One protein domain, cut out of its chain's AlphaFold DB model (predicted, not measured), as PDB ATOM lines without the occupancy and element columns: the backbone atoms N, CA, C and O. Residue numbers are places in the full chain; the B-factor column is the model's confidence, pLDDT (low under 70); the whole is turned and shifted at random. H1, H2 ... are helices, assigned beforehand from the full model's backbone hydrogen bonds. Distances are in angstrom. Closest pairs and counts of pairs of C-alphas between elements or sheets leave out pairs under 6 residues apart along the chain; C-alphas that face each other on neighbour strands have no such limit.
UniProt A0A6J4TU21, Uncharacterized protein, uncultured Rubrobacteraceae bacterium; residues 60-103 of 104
ATOM      1  N   ILE A  60     132.528 107.201 142.542       78.75
ATOM      2  CA  ILE A  60     132.307 107.426 143.978       78.75
ATOM      3  C   ILE A  60     132.008 108.897 144.287       78.75
ATOM      4  O   ILE A  60     131.090 109.185 145.057       78.75
ATOM      5  N   ALA A  61     132.713 109.837 143.653       77.44
ATOM      6  CA  ALA A  61     132.429 111.263 143.812       77.44
ATOM      7  C   ALA A  61     131.001 111.614 143.353       77.44
ATOM      8  O   ALA A  61     130.320 112.410 143.997       77.44
ATOM      9  N   THR A  62     130.523 110.958 142.291       78.44
ATOM     10  CA  THR A  62     129.149 111.121 141.782       78.44
ATOM     11  C   THR A  62     128.107 110.523 142.735       78.44
ATOM     12  O   THR A  62     127.035 111.092 142.935       78.44
ATOM     13  N   ALA A  63     128.409 109.372 143.339       79.56
ATOM     14  CA  ALA A  63     127.526 108.730 144.308       79.56
ATOM     15  C   ALA A  63     127.394 109.553 145.599       79.56
ATOM     16  O   ALA A  63     126.291 109.680 146.127       79.56
ATOM     17  N   LEU A  64     128.494 110.149 146.072       80.06
ATOM     18  CA  LEU A  64     128.478 111.032 147.236       80.06
ATOM     19  C   LEU A  64     127.645 112.294 146.976       80.06
ATOM     20  O   LEU A  64     126.859 112.682 147.831       80.06
ATOM     21  N   ASP A  65     127.773 112.891 145.790       79.81
ATOM     22  CA  ASP A  65     126.982 114.059 145.385       79.81
ATOM     23  C   ASP A  65     125.473 113.752 145.381       79.81
ATOM     24  O   ASP A  65     124.675 114.477 145.971       79.81
ATOM     25  N   LYS A  66     125.073 112.594 144.839       82.25
ATOM     26  CA  LYS A  66     123.677 112.136 144.920       82.25
ATOM     27  C   LYS A  66     123.230 111.856 146.352       82.25
ATOM     28  O   LYS A  66     122.082 112.134 146.688       82.25
ATOM     29  N   ALA A  67     124.094 111.294 147.191       80.81
ATOM     30  CA  ALA A  67     123.769 111.029 148.590       80.81
ATOM     31  C   ALA A  67     123.576 112.330 149.392       80.81
ATOM     32  O   ALA A  67     122.695 112.391 150.246       80.81
ATOM     33  N   GLU A  68     124.341 113.375 149.073       78.12
ATOM     34  CA  GLU A  68     124.174 114.730 149.609       78.12
ATOM     35  C   GLU A  68     122.826 115.327 149.162       78.12
ATOM     36  O   GLU A  68     122.036 115.763 149.997       78.12
ATOM     37  N   GLN A  69     122.484 115.223 147.870       78.44
ATOM     38  CA  GLN A  69     121.193 115.685 147.332       78.44
ATOM     39  C   GLN A  69     119.976 114.963 147.935       78.44
ATOM     40  O   GLN A  69     118.911 115.556 148.084       78.44
ATOM     41  N   ASN A  70     120.120 113.685 148.296       83.81
ATOM     42  CA  ASN A  70     119.052 112.889 148.908       83.81
ATOM     43  C   ASN A  70     119.025 112.978 150.449       83.81
ATOM     44  O   ASN A  70     118.265 112.244 151.079       83.81
ATOM     45  N   ASN A  71     119.831 113.851 151.073       76.94
ATOM     46  CA  ASN A  71     119.993 113.950 152.535       76.94
ATOM     47  C   ASN A  71     120.429 112.635 153.219       76.94
ATOM     48  O   ASN A  71     120.198 112.430 154.409       76.94
ATOM     49  N   TRP A  72     121.074 111.721 152.492       82.44
ATOM     50  CA  TRP A  72     121.596 110.470 153.062       82.44
ATOM     51  C   TRP A  72     122.925 110.676 153.783       82.44
ATOM     52  O   TRP A  72     123.301 109.883 154.645       82.44
ATOM     53  N   VAL A  73     123.647 111.734 153.420       77.62
ATOM     54  CA  VAL A  73     124.931 112.090 154.010       77.62
ATOM     55  C   VAL A  73     124.922 113.575 154.327       77.62
ATOM     56  O   VAL A  73     124.554 114.395 153.490       77.62
ATOM     57  N   TYR A  74     125.351 113.923 155.537       78.50
ATOM     58  CA  TYR A  74     125.514 115.319 155.922       78.50
ATOM     59  C   TYR A  74     126.628 115.982 155.097       78.50
ATOM     60  O   TYR A  74     127.684 115.366 154.906       78.50
ATOM     61  N   PRO A  75     126.467 117.257 154.702       74.69
ATOM     62  CA  PRO A  75     127.470 117.984 153.923       74.69
ATOM     63  C   PRO A  75     128.851 117.988 154.599       74.69
ATOM     64  O   PRO A  75     129.865 117.817 153.927       74.69
ATOM     65  N   SER A  76     128.919 118.026 155.936       76.44
ATOM     66  CA  SER A  76     130.186 117.925 156.685       76.44
ATOM     67  C   SER A  76     130.938 116.606 156.463       76.44
ATOM     68  O   SER A  76     132.168 116.585 156.445       76.44
ATOM     69  N   VAL A  77     130.221 115.492 156.288       78.19
ATOM     70  CA  VAL A  77     130.825 114.176 156.021       78.19
ATOM     71  C   VAL A  77     131.282 114.094 154.568       78.19
ATOM     72  O   VAL A  77     132.379 113.603 154.302       78.19
ATOM     73  N   ALA A  78     130.485 114.626 153.638       77.19
ATOM     74  CA  ALA A  78     130.862 114.721 152.233       77.19
ATOM     75  C   ALA A  78     132.126 115.576 152.049       77.19
ATOM     76  O   ALA A  78     133.047 115.194 151.326       77.19
ATOM     77  N   GLN A  79     132.216 116.692 152.769       76.56
ATOM     78  CA  GLN A  79     133.373 117.575 152.745       76.56
ATOM     79  C   GLN A  79     134.605 116.926 153.380       76.56
ATOM     80  O   GLN A  79     135.666 116.926 152.767       76.56
ATOM     81  N   MET A  80     134.456 116.241 154.519       81.00
ATOM     82  CA  MET A  80     135.561 115.481 155.112       81.00
ATOM     83  C   MET A  80     136.050 114.345 154.194       81.00
ATOM     84  O   MET A  80     137.245 114.052 154.160       81.00
ATOM     85  N   ALA A  81     135.155 113.697 153.442       79.19
ATOM     86  CA  ALA A  81     135.528 112.665 152.477       79.19
ATOM     87  C   ALA A  81     136.331 113.231 151.293       79.19
ATOM     88  O   ALA A  81     137.281 112.586 150.841       79.19
ATOM     89  N   ARG A  82     135.982 114.444 150.839       79.12
ATOM     90  CA  ARG A  82     136.725 115.206 149.822       79.12
ATOM     91  C   ARG A  82     138.093 115.646 150.360       79.12
ATOM     92  O   ARG A  82     139.106 115.316 149.755       79.12
ATOM     93  N   ASP A  83     138.137 116.269 151.539       80.50
ATOM     94  CA  ASP A  83     139.372 116.780 152.158       80.50
ATOM     95  C   ASP A  83     140.390 115.675 152.469       80.50
ATOM     96  O   ASP A  83     141.599 115.880 152.379       80.50
ATOM     97  N   LYS A  84     139.919 114.476 152.826       81.00
ATOM     98  CA  LYS A  84     140.792 113.328 153.110       81.00
ATOM     99  C   LYS A  84     141.226 112.549 151.864       81.00
ATOM    100  O   LYS A  84     141.948 111.561 152.015       81.00
ATOM    101  N   GLY A  85     140.767 112.926 150.666       78.62
ATOM    102  CA  GLY A  85     141.023 112.171 149.431       78.62
ATOM    103  C   GLY A  85     140.497 110.731 149.495       78.62
ATOM    104  O   GLY A  85     141.065 109.818 148.894       78.62
ATOM    105  N   LEU A  86     139.448 110.486 150.292       79.69
ATOM    106  CA  LEU A  86     138.854 109.152 150.431       79.69
ATOM    107  C   LEU A  86     138.119 108.737 149.156       79.69
ATOM    108  O   LEU A  86     138.030 107.545 148.871       79.69
ATOM    109  N   LEU A  87     137.630 109.716 148.396       80.62
ATOM    110  CA  LEU A  87     136.964 109.498 147.118       80.62
ATOM    111  C   LEU A  87     137.939 108.921 146.089       80.62
ATOM    112  O   LEU A  87     137.656 107.861 145.543       80.62
ATOM    113  N   ASP A  88     139.122 109.521 145.930       79.88
ATOM    114  CA  ASP A  88     140.155 109.029 145.008       79.88
ATOM    115  C   ASP A  88     140.620 107.611 145.356       79.88
ATOM    116  O   ASP A  88     140.719 106.749 144.485       79.88
ATOM    117  N   LYS A  89     140.829 107.318 146.648       80.19
ATOM    118  CA  LYS A  89     141.194 105.961 147.094       80.19
ATOM    119  C   LYS A  89     140.088 104.945 146.830       80.19
ATOM    120  O   LYS A  89     140.376 103.809 146.461       80.19
ATOM    121  N   ALA A  90     138.834 105.325 147.054       79.81
ATOM    122  CA  ALA A  90     137.699 104.449 146.800       79.81
ATOM    123  C   ALA A  90     137.531 104.180 145.298       79.81
ATOM    124  O   ALA A  90     137.282 103.035 144.922       79.81
ATOM    125  N   ASP A  91     137.733 105.193 144.452       78.69
ATOM    126  CA  ASP A  91     137.725 105.055 142.995       78.69
ATOM    127  C   ASP A  91     138.888 104.185 142.489       78.69
ATOM    128  O   ASP A  91     138.671 103.315 141.645       78.69
ATOM    129  N   GLU A  92     140.092 104.312 143.055       81.31
ATOM    130  CA  GLU A  92     141.234 103.446 142.723       81.31
ATOM    131  C   GLU A  92     140.965 101.979 143.096       81.31
ATOM    132  O   GLU A  92     141.197 101.064 142.297       81.31
ATOM    133  N   VAL A  93     140.419 101.738 144.293       83.69
ATOM    134  CA  VAL A  93     140.044 100.390 144.746       83.69
ATOM    135  C   VAL A  93     138.956  99.805 143.848       83.69
ATOM    136  O   VAL A  93     139.073  98.655 143.422       83.69
ATOM    137  N   LEU A  94     137.931 100.584 143.499       82.44
ATOM    138  CA  LEU A  94     136.885 100.162 142.565       82.44
ATOM    139  C   LEU A  94     137.430  99.873 141.171       82.44
ATOM    140  O   LEU A  94     137.039  98.877 140.563       82.44
ATOM    141  N   GLY A  95     138.350 100.699 140.678       83.44
ATOM    142  CA  GLY A  95     139.043 100.483 139.414       83.44
ATOM    143  C   GLY A  95     139.822  99.171 139.421       83.44
ATOM    144  O   GLY A  95     139.685  98.367 138.500       83.44
ATOM    145  N   ARG A  96     140.565  98.895 140.500       82.69
ATOM    146  CA  ARG A  96     141.318  97.644 140.667       82.69
ATOM    147  C   ARG A  96     140.400  96.425 140.761       82.69
ATOM    148  O   ARG A  96     140.677  95.419 140.112       82.69
ATOM    149  N   VAL A  97     139.303  96.510 141.513       84.81
ATOM    150  CA  VAL A  97     138.306  95.429 141.608       84.81
ATOM    151  C   VAL A  97     137.644  95.188 140.253       84.81
ATOM    152  O   VAL A  97     137.535  94.042 139.829       84.81
ATOM    153  N   ARG A  98     137.258  96.246 139.528       80.12
ATOM    154  CA  ARG A  98     136.687  96.133 138.179       80.12
ATOM    155  C   ARG A  98     137.680  95.517 137.196       80.12
ATOM    156  O   ARG A  98     137.279  94.667 136.411       80.12
ATOM    157  N   ALA A  99     138.953  95.905 137.246       80.56
ATOM    158  CA  ALA A  99     139.996  95.318 136.407       80.56
ATOM    159  C   ALA A  99     140.219  93.828 136.724       80.56
ATOM    160  O   ALA A  99     140.403  93.029 135.810       80.56
ATOM    161  N   GLN A 100     140.134  93.434 137.999       79.19
ATOM    162  CA  GLN A 100     140.168  92.025 138.405       79.19
ATOM    163  C   GLN A 100     138.926  91.241 137.962       79.19
ATOM    164  O   GLN A 100     139.048  90.074 137.601       79.19
ATOM    165  N   LEU A 101     137.741  91.857 137.987       75.94
ATOM    166  CA  LEU A 101     136.487  91.205 137.598       75.94
ATOM    167  C   LEU A 101     136.293  91.124 136.077       75.94
ATOM    168  O   LEU A 101     135.675  90.179 135.601       75.94
ATOM    169  N   GLY A 102     136.784  92.112 135.326       64.69
ATOM    170  CA  GLY A 102     136.667  92.190 133.865       64.69
ATOM    171  C   GLY A 102     137.779  91.470 133.098       64.69
ATOM    172  O   GLY A 102     137.763  91.475 131.874       64.69
ATOM    173  N   GLY A 103     138.748  90.875 133.800       58.78
ATOM    174  CA  GLY A 103     139.870  90.127 133.223       58.78
ATOM    175  C   GLY A 103     139.601  88.635 133.001       58.78
ATOM    176  O   GLY A 103     140.539  87.842 133.093       58.78
TER     177      GLY A 103
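Overview. This is residues 60 to 103 of the 104 residues of an uncharacterized protein of uncultured Rubrobacteraceae bacterium (UniProt A0A6J4TU21). The longest helix, H3, leads away from a short helical hairpin of H1 and H2 and makes most of the length of a flat, loose model; its far part, with the two residues after it, sticks out as a free arm, residues 95 to 103. H1 and H2 run nearly side by side in opposite ways, and the beginning of H1 meets H3 near the beginning of that helix. The printed part has 44 residues with three named helices, in the order H1, H2, H3, and no named strand, and its class is all helix. The whole is loose, with a radius of gyration of the C-alphas of 12.2 A, and the C-alphas span 37 by 21 by 10 A along their three main axes.

Along the chain. H3 holds residues 86 to 101, 22.2 A from first to last C-alpha. It begins with C-alpha 86 at (138.854, 109.152, 150.431) and ends with C-alpha 101 at (136.487, 91.205, 137.598). H1 holds residues 60 to 69, 14.2 A long, with C-alpha 60 at (132.307, 107.426, 143.978). H2 holds residues 75 to 83, 12.1 A long.

Arrangement. H3 touches H1 with residues 87 to 91 alone. The closest C-alphas of the two are those of Ala 61 and Leu 87, 5.9 A apart. Their lines stand at a steep tilt of 54 degrees, and they run opposite ways. H1 also touches H2, and the closest C-alphas there are those of Glu 68 and Pro 75, 6.3 A apart. H1 and H2 stand at a shallow tilt of 18 degrees, run opposite ways and form a helical hairpin. H2 and H3 are close but not clearly touching, with the C-alphas of Ala 81 and Leu 87 the closest at 6.4 A. Their lines are only just about perpendicular, at 72 degrees. In H1, H2 and H3, every O i to N i+4 pair is within hydrogen-bond range.

Size, cuts and confidence. The two C-alphas farthest apart are those of Ser 76 and Gly 103, at 37.6 A. Residues 95 to 103, of which 95 to 101 belong to H3, stand free. Without them the body has 35 residues, spans 26 by 17 by 9 A and has a radius of gyration of 9.3 A. The links from H1 to H2 and from H2 to H3 are tight, with 5 and 2 residues between the helices. The printed part has no cut. The mean pLDDT of the printed part is 78.9, and residues 102 to 103 are under 70.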